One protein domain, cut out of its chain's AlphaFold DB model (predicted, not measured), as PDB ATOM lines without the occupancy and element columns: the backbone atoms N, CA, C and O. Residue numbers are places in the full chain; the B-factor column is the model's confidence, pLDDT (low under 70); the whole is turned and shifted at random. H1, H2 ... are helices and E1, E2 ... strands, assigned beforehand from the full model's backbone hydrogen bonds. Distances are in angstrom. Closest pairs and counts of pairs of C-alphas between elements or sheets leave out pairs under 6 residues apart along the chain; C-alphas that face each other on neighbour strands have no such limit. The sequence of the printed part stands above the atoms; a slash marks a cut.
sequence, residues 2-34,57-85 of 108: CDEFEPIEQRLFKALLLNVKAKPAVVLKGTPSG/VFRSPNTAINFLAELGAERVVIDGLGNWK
ATOM      1  N   CYS A   2     161.366 139.402  88.812       45.38
ATOM      2  CA  CYS A   2     161.731 140.368  89.863       45.38
ATOM      3  C   CYS A   2     161.911 141.845  89.453       45.38
ATOM      4  O   CYS A   2     163.011 142.361  89.552       45.38
ATOM      5  N   ASP A   3     160.821 142.546  89.118       47.69
ATOM      6  CA  ASP A   3     160.765 144.028  89.182       47.69
ATOM      7  C   ASP A   3     159.537 144.551  89.964       47.69
ATOM      8  O   ASP A   3     159.240 145.744  89.978       47.69
ATOM      9  N   GLU A   4     158.795 143.670  90.643       55.38
ATOM     10  CA  GLU A   4     157.444 143.996  91.129       55.38
ATOM     11  C   GLU A   4     157.386 144.566  92.560       55.38
ATOM     12  O   GLU A   4     156.326 144.976  93.016       55.38
ATOM     13  N   PHE A   5     158.518 144.663  93.266       61.50
ATOM     14  CA  PHE A   5     158.558 145.141  94.660       61.50
ATOM     15  C   PHE A   5     159.586 146.245  94.930       61.50
ATOM     16  O   PHE A   5     159.840 146.575  96.092       61.50
ATOM     17  N   GLU A   6     160.186 146.845  93.899       67.12
ATOM     18  CA  GLU A   6     161.109 147.953  94.135       67.12
ATOM     19  C   GLU A   6     160.335 149.232  94.517       67.12
ATOM     20  O   GLU A   6     159.466 149.670  93.755       67.12
ATOM     21  N   PRO A   7     160.632 149.862  95.676       80.25
ATOM     22  CA  PRO A   7     159.974 151.097  96.086       80.25
ATOM     23  C   PRO A   7     160.089 152.183  95.013       80.25
ATOM     24  O   PRO A   7     161.151 152.359  94.409       80.25
ATOM     25  N   ILE A   8     159.013 152.946  94.808       81.25
ATOM     26  CA  ILE A   8     158.932 154.002  93.784       81.25
ATOM     27  C   ILE A   8     160.099 154.990  93.919       81.25
ATOM     28  O   ILE A   8     160.677 155.415  92.920       81.25
ATOM     29  N   GLU A   9     160.503 155.299  95.149       78.94
ATOM     30  CA  GLU A   9     161.615 156.195  95.455       78.94
ATOM     31  C   GLU A   9     162.965 155.638  94.982       78.94
ATOM     32  O   GLU A   9     163.810 156.399  94.517       78.94
ATOM     33  N   GLN A  10     163.170 154.317  95.058       77.75
ATOM     34  CA  GLN A  10     164.393 153.668  94.571       77.75
ATOM     35  C   GLN A  10     164.414 153.608  93.043       77.75
ATOM     36  O   GLN A  10     165.442 153.901  92.435       77.75
ATOM     37  N   ARG A  11     163.263 153.347  92.410       81.75
ATOM     38  CA  ARG A  11     163.128 153.400  90.945       81.75
ATOM     39  C   ARG A  11     163.412 154.798  90.395       81.75
ATOM     40  O   ARG A  11     164.155 154.934  89.425       81.75
ATOM     41  N   LEU A  12     162.866 155.835  91.034       80.62
ATOM     42  CA  LEU A  12     163.166 157.235  90.713       80.62
ATOM     43  C   LEU A  12     164.656 157.531  90.873       80.62
ATOM     44  O   LEU A  12     165.259 158.138  89.995       80.62
ATOM     45  N   PHE A  13     165.259 157.061  91.963       81.75
ATOM     46  CA  PHE A  13     166.685 157.236  92.207       81.75
ATOM     47  C   PHE A  13     167.547 156.579  91.121       81.75
ATOM     48  O   PHE A  13     168.424 157.234  90.565       81.75
ATOM     49  N   LYS A  14     167.260 155.326  90.750       82.62
ATOM     50  CA  LYS A  14     167.934 154.634  89.638       82.62
ATOM     51  C   LYS A  14     167.789 155.397  88.322       82.62
ATOM     52  O   LYS A  14     168.770 155.594  87.612       82.62
ATOM     53  N   ALA A  15     166.583 155.874  88.012       80.44
ATOM     54  CA  ALA A  15     166.337 156.662  86.805       80.44
ATOM     55  C   ALA A  15     167.142 157.974  86.790       80.44
ATOM     56  O   ALA A  15     167.642 158.376  85.739       80.44
ATOM     57  N   LEU A  16     167.305 158.620  87.950       79.38
ATOM     58  CA  LEU A  16     168.153 159.803  88.087       79.38
ATOM     59  C   LEU A  16     169.624 159.465  87.828       79.38
ATOM     60  O   LEU A  16     170.259 160.177  87.055       79.38
ATOM     61  N   LEU A  17     170.141 158.372  88.402       78.69
ATOM     62  CA  LEU A  17     171.527 157.925  88.206       78.69
ATOM     63  C   LEU A  17     171.852 157.597  86.746       78.69
ATOM     64  O   LEU A  17     172.919 157.955  86.252       78.69
ATOM     65  N   LEU A  18     170.913 156.965  86.039       77.56
ATOM     66  CA  LEU A  18     171.052 156.598  84.628       77.56
ATOM     67  C   LEU A  18     171.008 157.801  83.672       77.56
ATOM     68  O   LEU A  18     171.203 157.637  82.466       77.56
ATOM     69  N   ASN A  19     170.758 159.020  84.161       70.56
ATOM     70  CA  ASN A  19     170.698 160.205  83.315       70.56
ATOM     71  C   ASN A  19     172.106 160.691  82.914       70.56
ATOM     72  O   ASN A  19     172.669 161.635  83.477       70.56
ATOM     73  N   VAL A  20     172.654 160.042  81.882       60.78
ATOM     74  CA  VAL A  20     174.026 160.218  81.366       60.78
ATOM     75  C   VAL A  20     174.362 161.671  81.005       60.78
ATOM     76  O   VAL A  20     175.515 162.083  81.130       60.78
ATOM     77  N   LYS A  21     173.375 162.483  80.598       63.78
ATOM     78  CA  LYS A  21     173.611 163.880  80.187       63.78
ATOM     79  C   LYS A  21     174.093 164.772  81.330       63.78
ATOM     80  O   LYS A  21     174.838 165.713  81.075       63.78
ATOM     81  N   ALA A  22     173.669 164.497  82.562       64.06
ATOM     82  CA  ALA A  22     173.946 165.363  83.703       64.06
ATOM     83  C   ALA A  22     175.073 164.852  84.613       64.06
ATOM     84  O   ALA A  22     175.525 165.622  85.453       64.06
ATOM     85  N   LYS A  23     175.519 163.593  84.448       69.06
ATOM     86  CA  LYS A  23     176.496 162.914  85.326       69.06
ATOM     87  C   LYS A  23     176.227 163.223  86.808       69.06
ATOM     88  O   LYS A  23     177.024 163.921  87.437       69.06
ATOM     89  N   PRO A  24     175.082 162.768  87.341       75.25
ATOM     90  CA  PRO A  24     174.663 163.126  88.687       75.25
ATOM     91  C   PRO A  24     175.713 162.710  89.721       75.25
ATOM     92  O   PRO A  24     176.259 161.606  89.657       75.25
ATOM     93  N   ALA A  25     175.989 163.592  90.677       82.75
ATOM     94  CA  ALA A  25     176.870 163.292  91.797       82.75
ATOM     95  C   ALA A  25     176.025 162.836  92.987       82.75
ATOM     96  O   ALA A  25     175.099 163.534  93.402       82.75
ATOM     97  N   VAL A  26     176.330 161.663  93.543       88.88
ATOM     98  CA  VAL A  26     175.684 161.215  94.779       88.88
ATOM     99  C   VAL A  26     176.483 161.737  95.960       88.88
ATOM    100  O   VAL A  26     177.669 161.437  96.085       88.88
ATOM    101  N   VAL A  27     175.834 162.497  96.836       91.19
ATOM    102  CA  VAL A  27     176.426 163.043  98.055       91.19
ATOM    103  C   VAL A  27     175.834 162.331  99.267       91.19
ATOM    104  O   VAL A  27     174.625 162.353  99.502       91.19
ATOM    105  N   LEU A  28     176.700 161.709 100.058       92.31
ATOM    106  CA  LEU A  28     176.397 161.210 101.391       92.31
ATOM    107  C   LEU A  28     176.692 162.305 102.404       92.31
ATOM    108  O   LEU A  28     177.849 162.545 102.745       92.31
ATOM    109  N   LYS A  29     175.641 162.955 102.897       92.38
ATOM    110  CA  LYS A  29     175.762 164.043 103.862       92.38
ATOM    111  C   LYS A  29     175.693 163.512 105.287       92.38
ATOM    112  O   LYS A  29     174.647 163.035 105.727       92.38
ATOM    113  N   GLY A  30     176.795 163.634 106.016       90.88
ATOM    114  CA  GLY A  30     176.881 163.330 107.436       90.88
ATOM    115  C   GLY A  30     176.047 164.298 108.280       90.88
ATOM    116  O   GLY A  30     176.145 165.520 108.162       90.88
ATOM    117  N   THR A  31     175.219 163.729 109.148       89.00
ATOM    118  CA  THR A  31     174.369 164.411 110.128       89.00
ATOM    119  C   THR A  31     174.514 163.716 111.487       89.00
ATOM    120  O   THR A  31     174.959 162.564 111.541       89.00
ATOM    121  N   PRO A  32     174.067 164.342 112.590       85.69
ATOM    122  CA  PRO A  32     174.051 163.686 113.898       85.69
ATOM    123  C   PRO A  32     173.246 162.377 113.925       85.69
ATOM    124  O   PRO A  32     173.534 161.502 114.735       85.69
ATOM    125  N   SER A  33     172.263 162.229 113.029       84.88
ATOM    126  CA  SER A  33     171.392 161.051 112.927       84.88
ATOM    127  C   SER A  33     171.930 159.961 111.986       84.88
ATOM    128  O   SER A  33     171.338 158.885 111.904       84.88
ATOM    129  N   GLY A  34     173.022 160.222 111.258       89.31
ATOM    130  CA  GLY A  34     173.575 159.336 110.227       89.31
ATOM    131  C   GLY A  34     173.841 160.061 108.905       89.31
ATOM    132  O   GLY A  34     174.041 161.269 108.882       89.31
ATOM    133  N   VAL A  57     167.974 157.838 105.926       90.50
ATOM    134  CA  VAL A  57     169.201 158.031 106.700       90.50
ATOM    135  C   VAL A  57     169.855 156.680 106.961       90.50
ATOM    136  O   VAL A  57     169.194 155.732 107.392       90.50
ATOM    137  N   PHE A  58     171.158 156.591 106.722       90.25
ATOM    138  CA  PHE A  58     171.972 155.414 107.010       90.25
ATOM    139  C   PHE A  58     172.852 155.672 108.226       90.25
ATOM    140  O   PHE A  58     173.524 156.689 108.296       90.25
ATOM    141  N   ARG A  59     172.915 154.752 109.189       86.38
ATOM    142  CA  ARG A  59     173.757 154.969 110.385       86.38
ATOM    143  C   ARG A  59     175.259 154.891 110.112       86.38
ATOM    144  O   ARG A  59     176.036 155.500 110.837       86.38
ATOM    145  N   SER A  60     175.654 154.125 109.098       85.88
ATOM    146  CA  SER A  60     177.045 153.866 108.726       85.88
ATOM    147  C   SER A  60     177.283 154.284 107.275       85.88
ATOM    148  O   SER A  60     176.429 153.989 106.427       85.88
ATOM    149  N   PRO A  61     178.436 154.906 106.964       87.31
ATOM    150  CA  PRO A  61     178.756 155.287 105.595       87.31
ATOM    151  C   PRO A  61     178.911 154.044 104.713       87.31
ATOM    152  O   PRO A  61     178.428 154.040 103.589       87.31
ATOM    153  N   ASN A  62     179.463 152.944 105.243       88.75
ATOM    154  CA  ASN A  62     179.619 151.690 104.496       88.75
ATOM    155  C   ASN A  62     178.271 151.112 104.056       88.75
ATOM    156  O   ASN A  62     178.125 150.671 102.922       88.75
ATOM    157  N   THR A  63     177.266 151.140 104.936       89.50
ATOM    158  CA  THR A  63     175.917 150.674 104.585       89.50
ATOM    159  C   THR A  63     175.305 151.543 103.492       89.50
ATOM    160  O   THR A  63     174.659 151.018 102.590       89.50
ATOM    161  N   ALA A  64     175.520 152.858 103.560       90.62
ATOM    162  CA  ALA A  64     175.036 153.783 102.546       90.62
ATOM    163  C   ALA A  64     175.719 153.542 101.190       90.62
ATOM    164  O   ALA A  64     175.036 153.456 100.177       90.62
ATOM    165  N   ILE A  65     177.044 153.369 101.175       90.06
ATOM    166  CA  ILE A  65     177.827 153.108  99.958       90.06
ATOM    167  C   ILE A  65     177.402 151.793  99.305       90.06
ATOM    168  O   ILE A  65     177.140 151.786  98.108       90.06
ATOM    169  N   ASN A  66     177.277 150.706 100.073       90.00
ATOM    170  CA  ASN A  66     176.857 149.411  99.527       90.00
ATOM    171  C   ASN A  66     175.460 149.495  98.905       90.00
ATOM    172  O   ASN A  66     175.258 149.056  97.778       90.00
ATOM    173  N   PHE A  67     174.521 150.131  99.608       89.81
ATOM    174  CA  PHE A  67     173.180 150.364  99.082       89.81
ATOM    175  C   PHE A  67     173.205 151.184  97.782       89.81
ATOM    176  O   PHE A  67     172.495 150.875  96.834       89.81
ATOM    177  N   LEU A  68     174.031 152.229  97.713       89.31
ATOM    178  CA  LEU A  68     174.167 153.059  96.515       89.31
ATOM    179  C   LEU A  68     174.818 152.314  95.347       89.31
ATOM    180  O   LEU A  68     174.391 152.490  94.207       89.31
ATOM    181  N   ALA A  69     175.809 151.468  95.622       87.31
ATOM    182  CA  ALA A  69     176.448 150.626  94.620       87.31
ATOM    183  C   ALA A  69     175.452 149.622  94.015       87.31
ATOM    184  O   ALA A  69     175.413 149.466  92.797       87.31
ATOM    185  N   GLU A  70     174.584 149.018  94.835       87.69
ATOM    186  CA  GLU A  70     173.490 148.149  94.364       87.69
ATOM    187  C   GLU A  70     172.490 148.890  93.461       87.69
ATOM    188  O   GLU A  70     171.911 148.299  92.548       87.69
ATOM    189  N   LEU A  71     172.304 150.197  93.674       84.69
ATOM    190  CA  LEU A  71     171.481 151.045  92.807       84.69
ATOM    191  C   LEU A  71     172.208 151.524  91.538       84.69
ATOM    192  O   LEU A  71     171.576 152.163  90.697       84.69
ATOM    193  N   GLY A  72     173.500 151.225  91.383       84.56
ATOM    194  CA  GLY A  72     174.302 151.619  90.222       84.56
ATOM    195  C   GLY A  72     174.998 152.976  90.357       84.56
ATOM    196  O   GLY A  72     175.368 153.575  89.350       84.56
ATOM    197  N   ALA A  73     175.176 153.498  91.573       85.00
ATOM    198  CA  ALA A  73     175.964 154.709  91.777       85.00
ATOM    199  C   ALA A  73     177.465 154.411  91.613       85.00
ATOM    200  O   ALA A  73     178.052 153.679  92.406       85.00
ATOM    201  N   GLU A  74     178.103 155.023  90.616       80.94
ATOM    202  CA  GLU A  74     179.543 154.850  90.366       80.94
ATOM    203  C   GLU A  74     180.418 155.808  91.184       80.94
ATOM    204  O   GLU A  74     181.567 155.505  91.506       80.94
ATOM    205  N   ARG A  75     179.892 156.997  91.499       80.38
ATOM    206  CA  ARG A  75     180.620 158.050  92.215       80.38
ATOM    207  C   ARG A  75     179.813 158.533  93.401       80.38
ATOM    208  O   ARG A  75     178.730 159.092  93.243       80.38
ATOM    209  N   VAL A  76     180.391 158.345  94.581       86.94
ATOM    210  CA  VAL A  76     179.815 158.771  95.852       86.94
ATOM    211  C   VAL A  76     180.795 159.718  96.529       86.94
ATOM    212  O   VAL A  76     181.935 159.351  96.812       86.94
ATOM    213  N   VAL A  77     180.351 160.944  96.775       89.38
ATOM    214  CA  VAL A  77     181.071 161.945  97.559       89.38
ATOM    215  C   VAL A  77     180.541 161.881  98.981       89.38
ATOM    216  O   VAL A  77     179.333 161.878  99.194       89.38
ATOM    217  N   ILE A  78     181.431 161.823  99.964       89.56
ATOM    218  CA  ILE A  78     181.046 161.884 101.373       89.56
ATOM    219  C   ILE A  78     181.352 163.290 101.866       89.56
ATOM    220  O   ILE A  78     182.498 163.728 101.801       89.56
ATOM    221  N   ASP A  79     180.331 163.973 102.368       90.31
ATOM    222  CA  ASP A  79     180.440 165.317 102.927       90.31
ATOM    223  C   ASP A  79     179.953 165.332 104.382       90.31
ATOM    224  O   ASP A  79     179.145 164.501 104.801       90.31
ATOM    225  N   GLY A  80     180.453 166.268 105.185       85.56
ATOM    226  CA  GLY A  80     179.995 166.460 106.560       85.56
ATOM    227  C   GLY A  80     180.332 165.306 107.507       85.56
ATOM    228  O   GLY A  80     179.645 165.134 108.512       85.56
ATOM    229  N   LEU A  81     181.384 164.525 107.229       84.88
ATOM    230  CA  LEU A  81     181.789 163.390 108.071       84.88
ATOM    231  C   LEU A  81     182.055 163.803 109.531       84.88
ATOM    232  O   LEU A  81     181.747 163.043 110.441       84.88
ATOM    233  N   GLY A  82     182.545 165.025 109.770       83.81
ATOM    234  CA  GLY A  82     182.752 165.565 111.122       83.81
ATOM    235  C   GLY A  82     181.464 165.824 111.919       83.81
ATOM    236  O   GLY A  82     181.513 165.904 113.143       83.81
ATOM    237  N   ASN A  83     180.310 165.920 111.250       84.50
ATOM    238  CA  ASN A  83     179.004 166.081 111.901       84.50
ATOM    239  C   ASN A  83     178.363 164.737 112.264       84.50
ATOM    240  O   ASN A  83     177.396 164.695 113.029       84.50
ATOM    241  N   TRP A  84     178.869 163.646 111.689       83.81
ATOM    242  CA  TRP A  84     178.415 162.304 111.998       83.81
ATOM    243  C   TRP A  84     179.075 161.820 113.283       83.81
ATOM    244  O   TRP A  84     180.297 161.818 113.424       83.81
ATOM    245  N   LYS A  85     178.248 161.376 114.227       77.88
ATOM    246  CA  LYS A  85     178.719 160.669 115.411       77.88
ATOM    247  C   LYS A  85     178.622 159.175 115.117       77.88
ATOM    248  O   LYS A  85     177.496 158.684 115.015       77.88
TER     249      LYS A  85
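This is residues 2 to 34 and 57 to 85 of the 108 residues of an uncharacterized protein of Marinobacter vinifirmus (UniProt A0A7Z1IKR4). A narrow two-stranded parallel sheet, E1 beside E2, has helix H2 over one face and no named element over the other, while helix H1 stands crosswise at the end where E1 begins. The whole is flat and rather open, and residues 4 to 9, of which 8 and 9 belong to H1, stick out from it. The printed part has 62 residues, with two named helices and two named strands in the order H1, E1, H2, E2 along the chain; the class is mixed, helices and strands, with 31 residues in named elements. It is only just loose, close to compact, with a radius of gyration of the C-alphas of 12.8 A, and the C-alphas span 36 by 28 by 15 A along their three main axes.

The printed part begins at Cys 2, and H1 follows at residues 8 to 17, with C-alpha 8 at (158.932, 154.002, 93.784); it is 14.3 A from first to last C-alpha. E1, residues 25 to 31, is the longest strand at 18.5 A and begins with C-alpha 25 at (176.870, 163.292, 91.797). H2, residues 61 to 70, has 10 residues, as H1 has, and is also 14.3 A long. E2, residues 76 to 79, is 9.7 A long and ends with C-alpha 79 at (180.440, 165.317, 102.927).

E1 and E2 are parallel neighbours, with 33 degrees between their N-to-C directions. The C-alphas of Leu 28 and Ile 78 face each other at 4.7 A. N 28 and O 77 are within hydrogen-bond range at 2.8 A, and so are N 79 and O 28 at 2.9 A. The closest C-alphas of E1 and H2 are those of Leu 28 and Pro 61, 7.6 A apart. The closest C-alphas of H2 and E2 are those of Ile 65 and Val 76, 7.3 A apart. H1 and H2 are near each other, with 5 pairs of C-alphas within 10 A. H1 and E2 are apart. In H1 and H2 every O i to N i+4 pair is within hydrogen-bond range.

The two C-alphas farthest apart are those of Cys 2 and Gly 82, at 39.1 A. Residues 35 to 56 are not printed, and C-alphas 34 and 57 are 5.8 A apart across this cut, which lies in the link from E1 to H2. The link from H1 to E1 is short, with 7 residues, and the one from H2 to E2 is tight, with 5. The mean pLDDT of the printed part is 81.4; residues 2 to 6 and 20 to 23 are under 70.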